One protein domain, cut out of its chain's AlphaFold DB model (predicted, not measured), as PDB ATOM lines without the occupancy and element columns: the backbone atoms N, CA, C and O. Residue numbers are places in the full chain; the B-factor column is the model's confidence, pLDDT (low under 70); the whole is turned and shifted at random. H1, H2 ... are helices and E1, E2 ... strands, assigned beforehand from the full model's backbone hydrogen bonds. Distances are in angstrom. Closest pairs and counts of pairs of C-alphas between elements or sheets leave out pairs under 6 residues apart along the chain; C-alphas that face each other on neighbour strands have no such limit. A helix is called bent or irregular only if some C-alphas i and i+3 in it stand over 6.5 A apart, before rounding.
ATOM      1  N   ASP A 421     135.924 189.050 202.972       84.19
ATOM      2  CA  ASP A 421     136.730 189.690 204.026       84.19
ATOM      3  C   ASP A 421     136.306 191.140 204.301       84.19
ATOM      4  O   ASP A 421     136.304 191.573 205.454       84.19
ATOM      5  N   ASN A 422     135.899 191.879 203.265       84.00
ATOM      6  CA  ASN A 422     135.418 193.251 203.424       84.00
ATOM      7  C   ASN A 422     134.070 193.265 204.147       84.00
ATOM      8  O   ASN A 422     133.899 194.039 205.088       84.00
ATOM      9  N   GLU A 423     133.151 192.376 203.761       86.12
ATOM     10  CA  GLU A 423     131.842 192.229 204.405       86.12
ATOM     11  C   GLU A 423     131.986 191.851 205.885       86.12
ATOM     12  O   GLU A 423     131.425 192.522 206.748       86.12
ATOM     13  N   LEU A 424     132.821 190.855 206.200       86.81
ATOM     14  CA  LEU A 424     133.091 190.447 207.581       86.81
ATOM     15  C   LEU A 424     133.726 191.570 208.402       86.81
ATOM     16  O   LEU A 424     133.399 191.741 209.577       86.81
ATOM     17  N   SER A 425     134.642 192.334 207.801       86.62
ATOM     18  CA  SER A 425     135.279 193.457 208.488       86.62
ATOM     19  C   SER A 425     134.306 194.598 208.779       86.62
ATOM     20  O   SER A 425     134.422 195.225 209.830       86.62
ATOM     21  N   ALA A 426     133.340 194.840 207.888       87.94
ATOM     22  CA  ALA A 426     132.305 195.847 208.079       87.94
ATOM     23  C   ALA A 426     131.269 195.409 209.126       87.94
ATOM     24  O   ALA A 426     130.775 196.239 209.883       87.94
ATOM     25  N   GLU A 427     130.961 194.112 209.180       90.38
ATOM     26  CA  GLU A 427     129.920 193.555 210.043       90.38
ATOM     27  C   GLU A 427     130.394 193.288 211.479       90.38
ATOM     28  O   GLU A 427     129.739 193.691 212.440       90.38
ATOM     29  N   TYR A 428     131.543 192.626 211.641       90.19
ATOM     30  CA  TYR A 428     132.041 192.184 212.950       90.19
ATOM     31  C   TYR A 428     133.219 193.018 213.468       90.19
ATOM     32  O   TYR A 428     133.494 193.035 214.672       90.19
ATOM     33  N   GLY A 429     133.949 193.680 212.565       90.44
ATOM     34  CA  GLY A 429     135.237 194.292 212.878       90.44
ATOM     35  C   GLY A 429     136.308 193.276 213.306       90.44
ATOM     36  O   GLY A 429     136.061 192.081 213.456       90.44
ATOM     37  N   TYR A 430     137.530 193.759 213.528       90.56
ATOM     38  CA  TYR A 430     138.652 192.952 214.034       90.56
ATOM     39  C   TYR A 430     138.713 193.013 215.567       90.56
ATOM     40  O   TYR A 430     139.661 193.552 216.133       90.56
ATOM     41  N   THR A 431     137.654 192.547 216.229       90.19
ATOM     42  CA  THR A 431     137.440 192.723 217.676       90.19
ATOM     43  C   THR A 431     137.951 191.557 218.524       90.19
ATOM     44  O   THR A 431     138.275 191.753 219.695       90.19
ATOM     45  N   ALA A 432     138.081 190.357 217.952       92.06
ATOM     46  CA  ALA A 432     138.604 189.190 218.654       92.06
ATOM     47  C   ALA A 432     140.136 189.168 218.566       92.06
ATOM     48  O   ALA A 432     140.685 188.863 217.509       92.06
ATOM     49  N   CYS A 433     140.828 189.479 219.666       94.75
ATOM     50  CA  CYS A 433     142.288 189.561 219.699       94.75
ATOM     51  C   CYS A 433     142.916 188.580 220.695       94.75
ATOM     52  O   CYS A 433     142.362 188.304 221.758       94.75
ATOM     53  N   MET A 434     144.111 188.096 220.364       94.62
ATOM     54  CA  MET A 434     144.952 187.273 221.228       94.62
ATOM     55  C   MET A 434     146.373 187.836 221.249       94.62
ATOM     56  O   MET A 434     146.956 188.110 220.199       94.62
ATOM     57  N   ALA A 435     146.930 188.018 222.447       93.94
ATOM     58  CA  ALA A 435     148.337 188.363 222.609       93.94
ATOM     59  C   ALA A 435     149.213 187.136 222.333       93.94
ATOM     60  O   ALA A 435     148.902 186.027 222.776       93.94
ATOM     61  N   VAL A 436     150.311 187.339 221.612       90.00
ATOM     62  CA  VAL A 436     151.293 186.292 221.337       90.00
ATOM     63  C   VAL A 436     152.170 186.108 222.583       90.00
ATOM     64  O   VAL A 436     152.744 187.081 223.071       90.00
ATOM     65  N   PRO A 437     152.295 184.889 223.138       84.88
ATOM     66  CA  PRO A 437     153.095 184.671 224.340       84.88
ATOM     67  C   PRO A 437     154.558 185.080 224.137       84.88
ATOM     68  O   PRO A 437     155.185 184.645 223.174       84.88
ATOM     69  N   HIS A 438     155.097 185.852 225.084       81.12
ATOM     70  CA  HIS A 438     156.484 186.348 225.106       81.12
ATOM     71  C   HIS A 438     156.877 187.315 223.979       81.12
ATOM     72  O   HIS A 438     158.017 187.764 223.954       81.12
ATOM     73  N   GLU A 439     155.933 187.710 223.125       82.62
ATOM     74  CA  GLU A 439     156.128 188.708 222.075       82.62
ATOM     75  C   GLU A 439     155.233 189.927 222.345       82.62
ATOM     76  O   GLU A 439     154.102 189.795 222.813       82.62
ATOM     77  N   GLN A 440     155.690 191.142 222.022       85.12
ATOM     78  CA  GLN A 440     154.850 192.355 222.091       85.12
ATOM     79  C   GLN A 440     153.922 192.467 220.868       85.12
ATOM     80  O   GLN A 440     153.856 193.514 220.221       85.12
ATOM     81  N   VAL A 441     153.247 191.370 220.517       90.00
ATOM     82  CA  VAL A 441     152.436 191.245 219.301       90.00
ATOM     83  C   VAL A 441     151.027 190.796 219.654       90.00
ATOM     84  O   VAL A 441     150.819 189.919 220.493       90.00
ATOM     85  N   THR A 442     150.045 191.387 218.987       93.81
ATOM     86  CA  THR A 442     148.633 191.023 219.097       93.81
ATOM     87  C   THR A 442     148.088 190.616 217.736       93.81
ATOM     88  O   THR A 442     148.337 191.272 216.722       93.81
ATOM     89  N   VAL A 443     147.349 189.510 217.712       94.31
ATOM     90  CA  VAL A 443     146.692 188.990 216.511       94.31
ATOM     91  C   VAL A 443     145.199 189.189 216.671       94.31
ATOM     92  O   VAL A 443     144.621 188.673 217.625       94.31
ATOM     93  N   CYS A 444     144.578 189.927 215.756       94.69
ATOM     94  CA  CYS A 444     143.154 190.243 215.795       94.69
ATOM     95  C   CYS A 444     142.420 189.675 214.579       94.69
ATOM     96  O   CYS A 444     142.928 189.703 213.460       94.69
ATOM     97  N   THR A 445     141.201 189.189 214.779       94.00
ATOM     98  CA  THR A 445     140.362 188.599 213.733       94.00
ATOM     99  C   THR A 445     138.890 188.963 213.924       94.00
ATOM    100  O   THR A 445     138.514 189.604 214.908       94.00
ATOM    101  N   THR A 446     138.066 188.590 212.952       92.88
ATOM    102  CA  THR A 446     136.605 188.696 213.021       92.88
ATOM    103  C   THR A 446     136.037 187.536 213.843       92.88
ATOM    104  O   THR A 446     136.600 186.441 213.842       92.88
ATOM    105  N   GLU A 447     134.911 187.735 214.536       91.38
ATOM    106  CA  GLU A 447     134.342 186.717 215.443       91.38
ATOM    107  C   GLU A 447     134.202 185.306 214.818       91.38
ATOM    108  O   GLU A 447     134.564 184.336 215.490       91.38
ATOM    109  N   PRO A 448     133.784 185.134 213.541       90.75
ATOM    110  CA  PRO A 448     133.693 183.805 212.922       90.75
ATOM    111  C   PRO A 448     135.030 183.053 212.820       90.75
ATOM    112  O   PRO A 448     135.046 181.827 212.782       90.75
ATOM    113  N   ASN A 449     136.154 183.774 212.792       92.19
ATOM    114  CA  ASN A 449     137.500 183.215 212.653       92.19
ATOM    115  C   ASN A 449     138.237 183.062 213.987       92.19
ATOM    116  O   ASN A 449     139.380 182.599 214.015       92.19
ATOM    117  N   ARG A 450     137.593 183.414 215.103       92.38
ATOM    118  CA  ARG A 450     138.186 183.411 216.445       92.38
ATOM    119  C   ARG A 450     138.846 182.083 216.823       92.38
ATOM    120  O   ARG A 450     139.882 182.090 217.482       92.38
ATOM    121  N   ALA A 451     138.279 180.960 216.385       91.56
ATOM    122  CA  ALA A 451     138.793 179.626 216.689       91.56
ATOM    123  C   ALA A 451     140.232 179.396 216.168       91.56
ATOM    124  O   ALA A 451     140.972 178.604 216.741       91.56
ATOM    125  N   TYR A 452     140.674 180.142 215.147       93.00
ATOM    126  CA  TYR A 452     142.025 180.040 214.581       93.00
ATOM    127  C   TYR A 452     143.074 180.919 215.281       93.00
ATOM    128  O   TYR A 452     144.261 180.809 214.968       93.00
ATOM    129  N   LEU A 453     142.683 181.778 216.232       93.50
ATOM    130  CA  LEU A 453     143.618 182.660 216.946       93.50
ATOM    131  C   LEU A 453     144.759 181.917 217.662       93.50
ATOM    132  O   LEU A 453     145.894 182.372 217.524       93.50
ATOM    133  N   PRO A 454     144.533 180.787 218.371       94.00
ATOM    134  CA  PRO A 454     145.621 180.050 219.015       94.00
ATOM    135  C   PRO A 454     146.667 179.554 218.010       94.00
ATOM    136  O   PRO A 454     147.865 179.710 218.235       94.00
ATOM    137  N   ALA A 455     146.208 179.015 216.877       93.25
ATOM    138  CA  ALA A 455     147.070 178.520 215.809       93.25
ATOM    139  C   ALA A 455     147.885 179.653 215.177       93.25
ATOM    140  O   ALA A 455     149.093 179.524 214.984       93.25
ATOM    141  N   ALA A 456     147.234 180.788 214.904       93.62
ATOM    142  CA  ALA A 456     147.881 181.970 214.352       93.62
ATOM    143  C   ALA A 456     148.926 182.547 215.317       93.62
ATOM    144  O   ALA A 456     150.053 182.815 214.907       93.62
ATOM    145  N   ALA A 457     148.585 182.691 216.602       94.25
ATOM    146  CA  ALA A 457     149.503 183.184 217.623       94.25
ATOM    147  C   ALA A 457     150.718 182.258 217.784       94.25
ATOM    148  O   ALA A 457     151.844 182.741 217.907       94.25
ATOM    149  N   HIS A 458     150.512 180.939 217.729       94.44
ATOM    150  CA  HIS A 458     151.602 179.971 217.781       94.44
ATOM    151  C   HIS A 458     152.550 180.101 216.582       94.44
ATOM    152  O   HIS A 458     153.756 180.226 216.785       94.44
ATOM    153  N   THR A 459     152.027 180.124 215.350       93.31
ATOM    154  CA  THR A 459     152.859 180.242 214.141       93.31
ATOM    155  C   THR A 459     153.563 181.596 214.065       93.31
ATOM    156  O   THR A 459     154.745 181.645 213.744       93.31
ATOM    157  N   ILE A 460     152.888 182.695 214.420       93.12
ATOM    158  CA  ILE A 460     153.496 184.036 214.443       93.12
ATOM    159  C   ILE A 460     154.648 184.095 215.442       93.12
ATOM    160  O   ILE A 460     155.699 184.629 215.106       93.12
ATOM    161  N   ARG A 461     154.494 183.499 216.630       92.94
ATOM    162  CA  ARG A 461     155.590 183.384 217.601       92.94
ATOM    163  C   ARG A 461     156.800 182.683 216.988       92.94
ATOM    164  O   ARG A 461     157.907 183.189 217.097       92.94
ATOM    165  N   THR A 462     156.589 181.548 216.324       91.25
ATOM    166  CA  THR A 462     157.669 180.795 215.669       91.25
ATOM    167  C   THR A 462     158.366 181.628 214.592       91.25
ATOM    168  O   THR A 462     159.590 181.665 214.547       91.25
ATOM    169  N   VAL A 463     157.601 182.349 213.767       89.88
ATOM    170  CA  VAL A 463     158.153 183.225 212.723       89.88
ATOM    171  C   VAL A 463     158.954 184.381 213.328       89.88
ATOM    172  O   VAL A 463     160.052 184.662 212.862       89.88
ATOM    173  N   TYR A 464     158.445 185.027 214.379       89.75
ATOM    174  CA  TYR A 464     159.107 186.167 215.026       89.75
ATOM    175  C   TYR A 464     160.383 185.752 215.763       89.75
ATOM    176  O   TYR A 464     161.371 186.472 215.707       89.75
ATOM    177  N   GLN A 465     160.399 184.568 216.380       88.44
ATOM    178  CA  GLN A 465     161.591 184.012 217.030       88.44
ATOM    179  C   GLN A 465     162.712 183.657 216.048       88.44
ATOM    180  O   GLN A 465     163.874 183.613 216.443       88.44
ATOM    181  N   GLN A 466     162.368 183.362 214.794       86.88
ATOM    182  CA  GLN A 466     163.334 183.047 213.739       86.88
ATOM    183  C   GLN A 466     163.766 184.278 212.931       86.88
ATOM    184  O   GLN A 466     164.761 184.210 212.213       86.88
ATOM    185  N   ALA A 467     163.032 185.385 213.032       83.56
ATOM    186  CA  ALA A 467     163.414 186.647 212.418       83.56
ATOM    187  C   ALA A 467     164.630 187.259 213.134       83.56
ATOM    188  O   ALA A 467     164.889 186.980 214.307       83.56
ATOM    189  N   ASP A 468     165.372 188.127 212.441       75.75
ATOM    190  CA  ASP A 468     166.511 188.828 213.047       75.75
ATOM    191  C   ASP A 468     166.027 189.680 214.249       75.75
ATOM    192  O   ASP A 468     165.143 190.527 214.056       75.75
ATOM    193  N   PRO A 469     166.594 189.508 215.469       71.19
ATOM    194  CA  PRO A 469     166.173 190.212 216.687       71.19
ATOM    195  C   PRO A 469     166.202 191.741 216.581       71.19
ATOM    196  O   PRO A 469     165.522 192.435 217.340       71.19
ATOM    197  N   SER A 470     167.010 192.279 215.666       71.44
ATOM    198  CA  SER A 470     167.119 193.715 215.415       71.44
ATOM    199  C   SER A 470     165.986 194.268 214.538       71.44
ATOM    200  O   SER A 470     165.818 195.487 214.451       71.44
ATOM    201  N   THR A 471     165.169 193.399 213.932       76.56
ATOM    202  CA  THR A 471     164.100 193.787 213.007       76.56
ATOM    203  C   THR A 471     162.903 194.389 213.751       76.56
ATOM    204  O   THR A 471     162.267 193.718 214.570       76.56
ATOM    205  N   PRO A 472     162.503 195.637 213.449       81.50
ATOM    206  CA  PRO A 472     161.308 196.246 214.019       81.50
ATOM    207  C   PRO A 472     160.034 195.709 213.342       81.50
ATOM    208  O   PRO A 472     159.427 196.374 212.506       81.50
ATOM    209  N   LEU A 473     159.625 194.491 213.710       85.06
ATOM    210  CA  LEU A 473     158.411 193.846 213.198       85.06
ATOM    211  C   LEU A 473     157.115 194.464 213.775       85.06
ATOM    212  O   LEU A 473     157.133 194.996 214.894       85.06
ATOM    213  N   PRO A 474     155.983 194.399 213.038       87.25
ATOM    214  CA  PRO A 474     154.713 194.988 213.463       87.25
ATOM    215  C   PRO A 474     154.158 194.420 214.777       87.25
ATOM    216  O   PRO A 474     154.210 193.221 215.024       87.25
ATOM    217  N   ARG A 475     153.519 195.271 215.590       89.31
ATOM    218  CA  ARG A 475     152.893 194.855 216.863       89.31
ATOM    219  C   ARG A 475     151.460 194.348 216.742       89.31
ATOM    220  O   ARG A 475     150.954 193.698 217.654       89.31
ATOM    221  N   THR A 476     150.780 194.669 215.648       89.88
ATOM    222  CA  THR A 476     149.391 194.253 215.423       89.88
ATOM    223  C   THR A 476     149.274 193.584 214.067       89.88
ATOM    224  O   THR A 476     149.613 194.185 213.046       89.88
ATOM    225  N   ILE A 477     148.760 192.358 214.062       92.25
ATOM    226  CA  ILE A 477     148.549 191.559 212.857       92.25
ATOM    227  C   ILE A 477     147.065 191.215 212.758       92.25
ATOM    228  O   ILE A 477     146.433 190.826 213.740       92.25
ATOM    229  N   ARG A 478     146.494 191.348 211.562       92.94
ATOM    230  CA  ARG A 478     145.122 190.920 211.277       92.94
ATOM    231  C   ARG A 478     145.111 189.522 210.672       92.94
ATOM    232  O   ARG A 478     145.833 189.252 209.721       92.94
ATOM    233  N   LEU A 479     144.265 188.649 211.194       92.62
ATOM    234  CA  LEU A 479     144.011 187.331 210.623       92.62
ATOM    235  C   LEU A 479     142.771 187.404 209.723       92.62
ATOM    236  O   LEU A 479     141.667 187.656 210.217       92.62
ATOM    237  N   THR A 480     142.969 187.205 208.420       90.81
ATOM    238  CA  THR A 480     141.956 187.317 207.352       90.81
ATOM    239  C   THR A 480     141.704 185.972 206.675       90.81
ATOM    240  O   THR A 480     142.476 185.030 206.845       90.81
ATOM    241  N   ASN A 481     140.626 185.842 205.892       88.50
ATOM    242  CA  ASN A 481     140.402 184.609 205.132       88.50
ATOM    243  C   ASN A 481     141.369 184.502 203.961       88.50
ATOM    244  O   ASN A 481     141.965 183.449 203.747       88.50
ATOM    245  N   LYS A 482     141.544 185.598 203.222       82.88
ATOM    246  CA  LYS A 482     142.466 185.654 202.095       82.88
ATOM    247  C   LYS A 482     143.906 185.769 202.548       82.88
ATOM    248  O   LYS A 482     144.219 186.433 203.537       82.88
ATOM    249  N   MET A 483     144.766 185.150 201.754       77.50
ATOM    250  CA  MET A 483     146.201 185.345 201.806       77.50
ATOM    251  C   MET A 483     146.586 186.580 200.991       77.50
ATOM    252  O   MET A 483     146.035 186.804 199.912       77.50
ATOM    253  N   THR A 484     147.530 187.368 201.502       75.06
ATOM    254  CA  THR A 484     148.123 188.464 200.734       75.06
ATOM    255  C   THR A 484     149.214 187.884 199.843       75.06
ATOM    256  O   THR A 484     150.240 187.433 200.342       75.06
ATOM    257  N   GLN A 485     148.984 187.885 198.532       67.19
ATOM    258  CA  GLN A 485     149.967 187.477 197.529       67.19
ATOM    259  C   GLN A 485     150.144 188.596 196.506       67.19
ATOM    260  O   GLN A 485     149.168 189.213 196.072       67.19
ATOM    261  N   GLY A 486     151.394 188.846 196.123       64.69
ATOM    262  CA  GLY A 486     151.751 189.905 195.185       64.69
ATOM    263  C   GLY A 486     151.866 191.293 195.825       64.69
ATOM    264  O   GLY A 486     151.432 191.549 196.950       64.69
ATOM    265  N   LEU A 487     152.509 192.208 195.096       58.47
ATOM    266  CA  LEU A 487     152.721 193.579 195.553       58.47
ATOM    267  C   LEU A 487     151.392 194.339 195.576       58.47
ATOM    268  O   LEU A 487     150.715 194.475 194.558       58.47
ATOM    269  N   VAL A 488     151.046 194.873 196.747       60.44
ATOM    270  CA  VAL A 488     149.857 195.707 196.931       60.44
ATOM    271  C   VAL A 488     149.981 196.967 196.056       60.44
ATOM    272  O   VAL A 488     151.010 197.655 196.148       60.44
ATOM    273  N   PRO A 489     148.963 197.300 195.229       56.22
ATOM    274  CA  PRO A 489     148.957 198.522 194.428       56.22
ATOM    275  C   PRO A 489     149.225 199.749 195.302       56.22
ATOM    276  O   PRO A 489     148.699 199.841 196.412       56.22
ATOM    277  N   GLU A 490     150.010 200.715 194.811       52.00
ATOM    278  CA  GLU A 490     150.446 201.876 195.611       52.00
ATOM    279  C   GLU A 490     149.296 202.626 196.292       52.00
ATOM    280  O   GLU A 490     149.426 203.064 197.432       52.00
ATOM    281  N   GLN A 491     148.145 202.687 195.627       49.62
ATOM    282  CA  GLN A 491     146.932 203.354 196.100       49.62
ATOM    283  C   GLN A 491     146.300 202.677 197.332       49.62
ATOM    284  O   GLN A 491     145.616 203.341 198.106       49.62
ATOM    285  N   ALA A 492     146.540 201.379 197.551       55.78
ATOM    286  CA  ALA A 492     145.990 200.624 198.679       55.78
ATOM    287  C   ALA A 492     146.935 200.571 199.899       55.78
ATOM    288  O   ALA A 492     146.487 200.277 201.014       55.78
ATOM    289  N   ARG A 493     148.222 200.920 199.729       59.97
ATOM    290  CA  ARG A 493     149.267 200.805 200.768       59.97
ATOM    291  C   ARG A 493     148.906 201.503 202.083       59.97
ATOM    292  O   ARG A 493     148.994 200.896 203.144       59.97
ATOM    293  N   ALA A 494     148.371 202.727 202.021       50.84
ATOM    294  CA  ALA A 494     148.037 203.535 203.203       50.84
ATOM    295  C   ALA A 494     146.939 202.938 204.114       50.84
ATOM    296  O   ALA A 494     146.809 203.332 205.272       50.84
ATOM    297  N   THR A 495     146.145 201.990 203.607       59.34
ATOM    298  CA  THR A 495     145.052 201.339 204.357       59.34
ATOM    299  C   THR A 495     145.361 199.892 204.741       59.34
ATOM    300  O   THR A 495     144.633 199.284 205.531       59.34
ATOM    301  N   THR A 496     146.453 199.340 204.207       66.75
ATOM    302  CA  THR A 496     146.805 197.931 204.368       66.75
ATOM    303  C   THR A 496     147.451 197.746 205.731       66.75
ATOM    304  O   THR A 496     148.480 198.342 206.002       66.75
ATOM    305  N   ARG A 497     146.852 196.953 206.621       81.12
ATOM    306  CA  ARG A 497     147.510 196.526 207.868       81.12
ATOM    307  C   ARG A 497     148.240 195.201 207.616       81.12
ATOM    308  O   ARG A 497     147.810 194.473 206.723       81.12
ATOM    309  N   PRO A 498     149.276 194.855 208.397       87.38
ATOM    310  CA  PRO A 498     149.911 193.543 208.311       87.38
ATOM    311  C   PRO A 498     148.876 192.436 208.506       87.38
ATOM    312  O   PRO A 498     148.108 192.467 209.477       87.38
ATOM    313  N   THR A 499     148.831 191.485 207.577       88.50
ATOM    314  CA  THR A 499     147.817 190.429 207.544       88.50
ATOM    315  C   THR A 499     148.427 189.051 207.339       88.50
ATOM    316  O   THR A 499     149.362 188.856 206.561       88.50
ATOM    317  N   VAL A 500     147.830 188.072 208.010       89.31
ATOM    318  CA  VAL A 500     148.041 186.648 207.754       89.31
ATOM    319  C   VAL A 500     146.737 186.038 207.256       89.31
ATOM    320  O   VAL A 500     145.671 186.290 207.820       89.31
ATOM    321  N   GLY A 501     146.817 185.260 206.180       87.38
ATOM    322  CA  GLY A 501     145.664 184.583 205.599       87.38
ATOM    323  C   GLY A 501     145.437 183.191 206.176       87.38
ATOM    324  O   GLY A 501     146.386 182.466 206.459       87.38
ATOM    325  N   LEU A 502     144.169 182.804 206.304       89.56
ATOM    326  CA  LEU A 502     143.758 181.439 206.641       89.56
ATOM    327  C   LEU A 502     143.711 180.509 205.422       89.56
ATOM    328  O   LEU A 502     143.724 179.290 205.593       89.56
ATOM    329  N   ASN A 503     143.649 181.062 204.208       85.19
ATOM    330  CA  ASN A 503     143.693 180.282 202.974       85.19
ATOM    331  C   ASN A 503     144.916 179.348 202.957       85.19
ATOM    332  O   ASN A 503     145.987 179.716 203.431       85.19
ATOM    333  N   LEU A 504     144.741 178.137 202.431       84.81
ATOM    334  CA  LEU A 504     145.705 177.027 202.435       84.81
ATOM    335  C   LEU A 504     146.023 176.418 203.817       84.81
ATOM    336  O   LEU A 504     146.586 175.329 203.877       84.81
ATOM    337  N   SER A 505     145.597 177.043 204.921       88.00
ATOM    338  CA  SER A 505     145.815 176.550 206.292       88.00
ATOM    339  C   SER A 505     144.546 176.034 206.981       88.00
ATOM    340  O   SER A 505     144.624 175.470 208.077       88.00
ATOM    341  N   ARG A 506     143.363 176.212 206.378       90.06
ATOM    342  CA  ARG A 506     142.098 175.766 206.979       90.06
ATOM    343  C   ARG A 506     141.962 174.246 206.992       90.06
ATOM    344  O   ARG A 506     142.530 173.519 206.185       90.06
ATOM    345  N   ARG A 507     141.177 173.760 207.951       89.38
ATOM    346  CA  ARG A 507     140.801 172.351 208.139       89.38
ATOM    347  C   ARG A 507     139.416 172.298 208.786       89.38
ATOM    348  O   ARG A 507     138.942 173.321 209.277       89.38
ATOM    349  N   LEU A 508     138.775 171.126 208.787       87.06
ATOM    350  CA  LEU A 508     137.490 170.927 209.483       87.06
ATOM    351  C   LEU A 508     137.607 171.135 210.994       87.06
ATOM    352  O   LEU A 508     136.693 171.679 211.593       87.06
ATOM    353  N   SER A 509     138.727 170.716 211.577       88.75
ATOM    354  CA  SER A 509     139.115 171.029 212.951       88.75
ATOM    355  C   SER A 509     140.229 172.064 212.930       88.75
ATOM    356  O   SER A 509     141.197 171.876 212.183       88.75
ATOM    357  N   THR A 510     140.145 173.113 213.744       86.81
ATOM    358  CA  THR A 510     141.220 174.108 213.849       86.81
ATOM    359  C   THR A 510     142.572 173.430 214.100       86.81
ATOM    360  O   THR A 510     142.695 172.643 215.045       86.81
ATOM    361  N   PRO A 511     143.592 173.676 213.258       89.94
ATOM    362  CA  PRO A 511     144.903 173.073 213.442       89.94
ATOM    363  C   PRO A 511     145.614 173.682 214.657       89.94
ATOM    364  O   PRO A 511     145.291 174.783 215.089       89.94
ATOM    365  N   ALA A 512     146.629 172.994 215.183       89.19
ATOM    366  CA  ALA A 512     147.455 173.529 216.271       89.19
ATOM    367  C   ALA A 512     148.374 174.685 215.821       89.19
ATOM    368  O   ALA A 512     148.774 175.511 216.637       89.19
ATOM    369  N   ALA A 513     148.701 174.740 214.528       90.81
ATOM    370  CA  ALA A 513     149.517 175.769 213.892       90.81
ATOM    371  C   ALA A 513     149.039 175.992 212.447       90.81
ATOM    372  O   ALA A 513     148.531 175.065 211.811       90.81
ATOM    373  N   LEU A 514     149.195 177.213 211.939       91.81
ATOM    374  CA  LEU A 514     149.035 177.534 210.516       91.81
ATOM    375  C   LEU A 514     150.273 177.102 209.718       91.81
ATOM    376  O   LEU A 514     151.344 176.918 210.303       91.81
ATOM    377  N   ASP A 515     150.136 176.978 208.395       88.62
ATOM    378  CA  ASP A 515     151.260 176.671 207.510       88.62
ATOM    379  C   ASP A 515     152.274 177.824 207.515       88.62
ATOM    380  O   ASP A 515     151.983 178.953 207.110       88.62
ATOM    381  N   GLU A 516     153.471 177.538 208.021       88.50
ATOM    382  CA  GLU A 516     154.511 178.536 208.243       88.50
ATOM    383  C   GLU A 516     154.991 179.185 206.940       88.50
ATOM    384  O   GLU A 516     155.262 180.387 206.927       88.50
ATOM    385  N   HIS A 517     155.055 178.423 205.841       87.00
ATOM    386  CA  HIS A 517     155.503 178.939 204.550       87.00
ATOM    387  C   HIS A 517     154.566 180.046 204.062       87.00
ATOM    388  O   HIS A 517     155.001 181.168 203.787       87.00
ATOM    389  N   TRP A 518     153.262 179.760 204.059       85.44
ATOM    390  CA  TRP A 518     152.256 180.710 203.596       85.44
ATOM    391  C   TRP A 518     152.082 181.895 204.556       85.44
ATOM    392  O   TRP A 518     151.864 183.029 204.129       85.44
ATOM    393  N   VAL A 519     152.235 181.678 205.866       88.06
ATOM    394  CA  VAL A 519     152.213 182.770 206.852       88.06
ATOM    395  C   VAL A 519     153.373 183.740 206.628       88.06
ATOM    396  O   VAL A 519     153.143 184.951 206.611       88.06
ATOM    397  N   ARG A 520     154.595 183.235 206.411       88.62
ATOM    398  CA  ARG A 520     155.779 184.065 206.124       88.62
ATOM    399  C   ARG A 520     155.600 184.890 204.860       88.62
ATOM    400  O   ARG A 520     155.863 186.089 204.878       88.62
ATOM    401  N   GLU A 521     155.121 184.265 203.792       85.06
ATOM    402  CA  GLU A 521     154.902 184.940 202.515       85.06
ATOM    403  C   GLU A 521     153.812 186.023 202.629       85.06
ATOM    404  O   GLU A 521     154.031 187.169 202.230       85.06
ATOM    405  N   SER A 522     152.678 185.714 203.276       87.44
ATOM    406  CA  SER A 522     151.600 186.686 203.519       87.44
ATOM    407  C   SER A 522     152.071 187.874 204.359       87.44
ATOM    408  O   SER A 522     151.718 189.024 204.079       87.44
ATOM    409  N   LEU A 523     152.873 187.615 205.396       88.56
ATOM    410  CA  LEU A 523     153.475 188.655 206.230       88.56
ATOM    411  C   LEU A 523     154.430 189.523 205.419       88.56
ATOM    412  O   LEU A 523     154.323 190.742 205.488       88.56
ATOM    413  N   ALA A 524     155.313 188.925 204.619       87.62
ATOM    414  CA  ALA A 524     156.266 189.674 203.811       87.62
ATOM    415  C   ALA A 524     155.558 190.616 202.823       87.62
ATOM    416  O   ALA A 524     155.852 191.813 202.796       87.62
ATOM    417  N   TYR A 525     154.563 190.116 202.080       86.25
ATOM    418  CA  TYR A 525     153.784 190.944 201.155       86.25
ATOM    419  C   TYR A 525     152.971 192.026 201.873       86.25
ATOM    420  O   TYR A 525     152.954 193.180 201.436       86.25
ATOM    421  N   SER A 526     152.305 191.687 202.980       87.38
ATOM    422  CA  SER A 526     151.465 192.649 203.704       87.38
ATOM    423  C   SER A 526     152.277 193.721 204.432       87.38
ATOM    424  O   SER A 526     151.866 194.877 204.434       87.38
ATOM    425  N   ILE A 527     153.446 193.387 204.988       87.88
ATOM    426  CA  ILE A 527     154.362 194.350 205.618       87.88
ATOM    427  C   ILE A 527     154.950 195.287 204.564       87.88
ATOM    428  O   ILE A 527     154.925 196.503 204.764       87.88
ATOM    429  N   ALA A 528     155.402 194.739 203.429       85.06
ATOM    430  CA  ALA A 528     155.922 195.533 202.320       85.06
ATOM    431  C   ALA A 528     154.867 196.495 201.741       85.06
ATOM    432  O   ALA A 528     155.188 197.602 201.309       85.06
ATOM    433  N   GLY A 529     153.595 196.080 201.742       81.38
ATOM    434  CA  GLY A 529     152.465 196.919 201.349       81.38
ATOM    435  C   GLY A 529     152.045 197.941 202.411       81.38
ATOM    436  O   GLY A 529     151.614 199.033 202.058       81.38
ATOM    437  N   TRP A 530     152.168 197.612 203.697       84.81
ATOM    438  CA  TRP A 530     151.757 198.470 204.813       84.81
ATOM    439  C   TRP A 530     152.719 199.633 205.061       84.81
ATOM    440  O   TRP A 530     152.277 200.757 205.304       84.81
ATOM    441  N   CYS A 531     154.029 199.377 205.018       85.50
ATOM    442  CA  CYS A 531     155.031 200.377 205.364       85.50
ATOM    443  C   CYS A 531     155.685 200.976 204.115       85.50
ATOM    444  O   CYS A 531     156.426 200.321 203.381       85.50
ATOM    445  N   ALA A 532     155.433 202.262 203.863       83.00
ATOM    446  CA  ALA A 532     156.055 202.959 202.745       83.00
ATOM    447  C   ALA A 532     157.588 203.002 202.909       83.00
ATOM    448  O   ALA A 532     158.093 203.337 203.975       83.00
ATOM    449  N   GLY A 533     158.327 202.694 201.839       80.25
ATOM    450  CA  GLY A 533     159.797 202.717 201.841       80.25
ATOM    451  C   GLY A 533     160.474 201.378 202.147       80.25
ATOM    452  O   GLY A 533     161.701 201.318 202.099       80.25
ATOM    453  N   THR A 534     159.705 200.315 202.399       84.00
ATOM    454  CA  THR A 534     160.223 198.943 202.537       84.00
ATOM    455  C   THR A 534     160.233 198.194 201.206       84.00
ATOM    456  O   THR A 534     159.321 198.370 200.395       84.00
ATOM    457  N   GLN A 535     161.241 197.348 200.982       84.88
ATOM    458  CA  GLN A 535     161.280 196.433 199.836       84.88
ATOM    459  C   GLN A 535     160.867 195.018 200.238       84.88
ATOM    460  O   GLN A 535     161.256 194.529 201.294       84.88
ATOM    461  N   PHE A 536     160.095 194.349 199.377       83.69
ATOM    462  CA  PHE A 536     159.596 192.995 199.638       83.69
ATOM    463  C   PHE A 536     160.722 191.985 199.895       83.69
ATOM    464  O   PHE A 536     160.642 191.239 200.863       83.69
ATOM    465  N   THR A 537     161.776 192.003 199.075       84.12
ATOM    466  CA  THR A 537     162.931 191.100 199.205       84.12
ATOM    467  C   THR A 537     163.642 191.280 200.544       84.12
ATOM    468  O   THR A 537     163.892 190.303 201.236       84.12
ATOM    469  N   ASP A 538     163.861 192.530 200.968       84.69
ATOM    470  CA  ASP A 538     164.470 192.834 202.268       84.69
ATOM    471  C   ASP A 538     163.593 192.335 203.426       84.69
ATOM    472  O   ASP A 538     164.088 191.760 204.389       84.69
ATOM    473  N   VAL A 539     162.274 192.540 203.345       85.19
ATOM    474  CA  VAL A 539     161.330 192.082 204.377       85.19
ATOM    475  C   VAL A 539     161.279 190.552 204.435       85.19
ATOM    476  O   VAL A 539     161.249 189.982 205.526       85.19
ATOM    477  N   GLN A 540     161.283 189.878 203.286       86.00
ATOM    478  CA  GLN A 540     161.296 188.419 203.205       86.00
ATOM    479  C   GLN A 540     162.568 187.836 203.839       86.00
ATOM    480  O   GLN A 540     162.483 186.899 204.636       86.00
ATOM    481  N   ASP A 541     163.725 188.428 203.558       83.94
ATOM    482  CA  ASP A 541     165.015 188.036 204.131       83.94
ATOM    483  C   ASP A 541     165.059 188.241 205.657       83.94
ATOM    484  O   ASP A 541     165.481 187.356 206.405       83.94
ATOM    485  N   LEU A 542     164.547 189.380 206.144       84.38
ATOM    486  CA  LEU A 542     164.480 189.695 207.577       84.38
ATOM    487  C   LEU A 542     163.558 188.734 208.345       84.38
ATOM    488  O   LEU A 542     163.874 188.334 209.465       84.38
ATOM    489  N   ILE A 543     162.430 188.339 207.744       84.06
ATOM    490  CA  ILE A 543     161.486 187.379 208.337       84.06
ATOM    491  C   ILE A 543     162.059 185.958 208.321       84.06
ATOM    492  O   ILE A 543     161.815 185.192 209.250       84.06
ATOM    493  N   THR A 544     162.803 185.579 207.279       79.38
ATOM    494  CA  THR A 544     163.394 184.234 207.138       79.38
ATOM    495  C   THR A 544     164.672 184.025 207.944       79.38
ATOM    496  O   THR A 544     165.134 182.890 208.034       79.38
ATOM    497  N   GLY A 545     165.220 185.077 208.559       67.38
ATOM    498  CA  GLY A 545     166.430 184.987 209.380       67.38
ATOM    499  C   GLY A 545     167.708 184.753 208.567       67.38
ATOM    500  O   GLY A 545     168.758 184.492 209.148       67.38
ATOM    501  N   ASN A 546     167.633 184.869 207.237       65.06
ATOM    502  CA  ASN A 546     168.764 184.792 206.312       65.06
ATOM    503  C   ASN A 546     168.899 186.130 205.570       65.06
ATOM    504  O   ASN A 546     168.598 186.196 204.377       65.06
ATOM    505  N   PRO A 547     169.335 187.213 206.244       59.62
ATOM    506  CA  PRO A 547     169.610 188.465 205.559       59.62
ATOM    507  C   PRO A 547     170.651 188.213 204.467       59.62
ATOM    508  O   PRO A 547     171.772 187.785 204.763       59.62
ATOM    509  N   THR A 548     170.311 188.476 203.202       54.53
ATOM    510  CA  THR A 548     171.333 188.522 202.156       54.53
ATOM    511  C   THR A 548     172.326 189.625 202.527       54.53
ATOM    512  O   THR A 548     172.012 190.818 202.523       54.53
ATOM    513  N   GLN A 549     173.540 189.230 202.928       50.31
ATOM    514  CA  GLN A 549     174.626 190.167 203.200       50.31
ATOM    515  C   GLN A 549     174.925 190.935 201.906       50.31
ATOM    516  O   GLN A 549     175.609 190.424 201.024       50.31
ATOM    517  N   GLY A 550     174.372 192.142 201.769       59.22
ATOM    518  CA  GLY A 550     174.617 192.997 200.608       59.22
ATOM    519  C   GLY A 550     173.415 193.724 200.008       59.22
ATOM    520  O   GLY A 550     173.626 194.443 199.034       59.22
ATOM    521  N   SER A 551     172.189 193.602 200.540       71.31
ATOM    522  CA  SER A 551     171.089 194.434 200.023       71.31
ATOM    523  C   SER A 551     171.360 195.930 200.292       71.31
ATOM    524  O   SER A 551     171.476 196.338 201.452       71.31
ATOM    525  N   PRO A 552     171.441 196.786 199.250       77.81
ATOM    526  CA  PRO A 552     171.732 198.212 199.410       77.81
ATOM    527  C   PRO A 552     170.574 198.984 200.061       77.81
ATOM    528  O   PRO A 552     170.741 200.140 200.451       77.81
ATOM    529  N   THR A 553     169.394 198.369 200.173       83.38
ATOM    530  CA  THR A 553     168.161 199.002 200.655       83.38
ATOM    531  C   THR A 553     167.768 198.573 202.062       83.38
ATOM    532  O   THR A 553     166.886 199.201 202.651       83.38
ATOM    533  N   ILE A 554     168.468 197.598 202.653       84.12
ATOM    534  CA  ILE A 554     168.102 197.019 203.952       84.12
ATOM    535  C   ILE A 554     168.076 198.054 205.084       84.12
ATOM    536  O   ILE A 554     167.161 198.057 205.905       84.12
ATOM    537  N   SER A 555     169.011 199.010 205.090       83.06
ATOM    538  CA  SER A 555     169.062 200.092 206.084       83.06
ATOM    539  C   SER A 555     167.851 201.028 205.983       83.06
ATOM    540  O   SER A 555     167.272 201.426 206.999       83.06
ATOM    541  N   ARG A 556     167.411 201.335 204.757       85.81
ATOM    542  CA  ARG A 556     166.203 202.126 204.487       85.81
ATOM    543  C   ARG A 556     164.943 201.360 204.888       85.81
ATOM    544  O   ARG A 556     164.049 201.954 205.495       85.81
ATOM    545  N   THR A 557     164.897 200.058 204.607       85.75
ATOM    546  CA  THR A 557     163.805 199.165 205.006       85.75
ATOM    547  C   THR A 557     163.678 199.105 206.534       85.75
ATOM    548  O   THR A 557     162.597 199.370 207.056       85.75
ATOM    549  N   LEU A 558     164.771 198.877 207.270       86.06
ATOM    550  CA  LEU A 558     164.779 198.849 208.742       86.06
ATOM    551  C   LEU A 558     164.340 200.183 209.363       86.06
ATOM    552  O   LEU A 558     163.543 200.196 210.300       86.06
ATOM    553  N   THR A 559     164.811 201.308 208.813       86.31
ATOM    554  CA  THR A 559     164.425 202.651 209.282       86.31
ATOM    555  C   THR A 559     162.931 202.907 209.070       86.31
ATOM    556  O   THR A 559     162.250 203.418 209.958       86.31
ATOM    557  N   SER A 560     162.405 202.508 207.909       86.56
ATOM    558  CA  SER A 560     160.981 202.654 207.584       86.56
ATOM    559  C   SER A 560     160.125 201.780 208.503       86.56
ATOM    560  O   SER A 560     159.183 202.274 209.120       86.56
ATOM    561  N   LEU A 561     160.504 200.510 208.688       86.31
ATOM    562  CA  LEU A 561     159.824 199.586 209.600       86.31
ATOM    563  C   LEU A 561     159.814 200.100 211.045       86.31
ATOM    564  O   LEU A 561     158.775 200.039 211.695       86.31
ATOM    565  N   ALA A 562     160.922 200.672 211.533       85.88
ATOM    566  CA  ALA A 562     160.986 201.274 212.866       85.88
ATOM    567  C   ALA A 562     159.973 202.414 213.041       85.88
ATOM    568  O   ALA A 562     159.371 202.537 214.106       85.88
ATOM    569  N   HIS A 563     159.755 203.216 211.993       85.69
ATOM    570  CA  HIS A 563     158.778 204.301 212.001       85.69
ATOM    571  C   HIS A 563     157.332 203.789 211.929       85.69
ATOM    572  O   HIS A 563     156.455 204.301 212.621       85.69
ATOM    573  N   CYS A 564     157.086 202.748 211.131       83.69
ATOM    574  CA  CYS A 564     155.764 202.144 210.985       83.69
ATOM    575  C   CYS A 564     155.356 201.281 212.188       83.69
ATOM    576  O   CYS A 564     154.160 201.105 212.406       83.69
ATOM    577  N   ARG A 565     156.320 200.749 212.959       77.69
ATOM    578  CA  ARG A 565     156.161 199.679 213.966       77.69
ATOM    579  C   ARG A 565     154.945 199.814 214.889       77.69
ATOM    580  O   ARG A 565     154.382 198.770 215.213       77.69
ATOM    581  N   GLY A 566     154.574 201.047 215.265       58.81
ATOM    582  CA  GLY A 566     153.374 201.390 216.046       58.81
ATOM    583  C   GLY A 566     153.180 200.532 217.286       58.81
ATOM    584  O   GLY A 566     152.435 199.535 217.176       58.81
TER     585      GLY A 566
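This is residues 421 to 566 of the 566 residues of an uncharacterized protein of Acidipropionibacterium jensenii (UniProt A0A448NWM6). A small, twisted sheet of four strands has the long helix H2 packed over one face, mainly against E1, E2 and E3, while H4 packs on the edge strand E4. H5 folds back beside H4, H6 meets H5 about perpendicular to it and is not on the sheet, and the small helices H1 and H3 are at the periphery, their centres the farthest from the mean of the C-alphas at 18.8 A and 16.0 A. The printed part has 146 residues, with six named helices and four named strands in the order H1 E1 E2 H2 E3 H3 E4 H4 H5 H6. The mixed sheet runs E1 E2 E3 E4, and the class is mixed, helices and strands. The whole is compact and rounded, with a radius of gyration of the C-alphas of 14.6 A and spans of 44 by 31 by 25 A.

The strands are E1, residues 432 to 435, 10.5 A; E2, residues 442 to 445, 10.2 A; E3, residues 476 to 480, 13.0 A; and E4, residues 499 to 501, 6.5 A. H2, residues 447 to 466, spans 29.3 A from C-alpha 447 at (134.342, 186.717, 215.443) to C-alpha 466 at (163.334, 183.047, 213.739). It is irregular, with C-alphas 448 and 451 7.6 A apart, and has a kink of 50 degrees near residue 454. H4, residues 516 to 530, spans 20.4 A; H5, residues 536 to 544, 12.1 A; and H6, residues 554 to 564, 15.1 A, ending at (155.764, 202.144, 210.985). H1 is residues 421 to 427, 9.9 A, and H3 residues 490 to 495, 10.3 A; H3 is irregular, with C-alphas 491 and 494 7.2 A apart.

E1 and E2 form an antiparallel hairpin, with N 434 and O 443 2.8 A apart. E2 and E3 are parallel, N 479 to O 444 2.8 A, as are E3 and E4, N 500 to O 478 2.9 A. Two strand-helix-strand units, parallel neighbours with a helix between, are E2, H2, E3 with a left-handed crossover and E3, H3, E4 with a right-handed one. H2 is on one face, making two layers, helix over sheet, at a height over the sheet of 6.6 A. H4 only grazes the sheet with residues 518 to 530; the closest C-alphas of E4 and H4 are those of Val 500 and Ser 522, 5.5 A. H4 and H5 form a helical hairpin at a steep tilt of 41 degrees, closest C-alphas Ala 528 and Phe 536, 5.2 A. H5 and H6 only just touch, with 3 pairs of C-alphas within 8 A, the closest Asp 538 and Ile 554, 5.8 A. H3 touches H4, with C-alphas 493 and 529 closest at 5.1 A, and H1 only grazes the sheet with residues 421 to 425. Every O i to N i+4 pair is within hydrogen-bond range in H1, H4, H5 and H6, against 11 of 16 in H2 and 0 of 2 in H3, where 2 of 3 O i to N i+3 pairs are.

The two C-alphas farthest apart, those of Glu 427 and Gly 550, are 45.7 A apart. The printed part has no cut, and E4 to H4, with 14 residues between, is the long link. Confidence is under 70 at residues 485 to 496, 545 to 550 and 566.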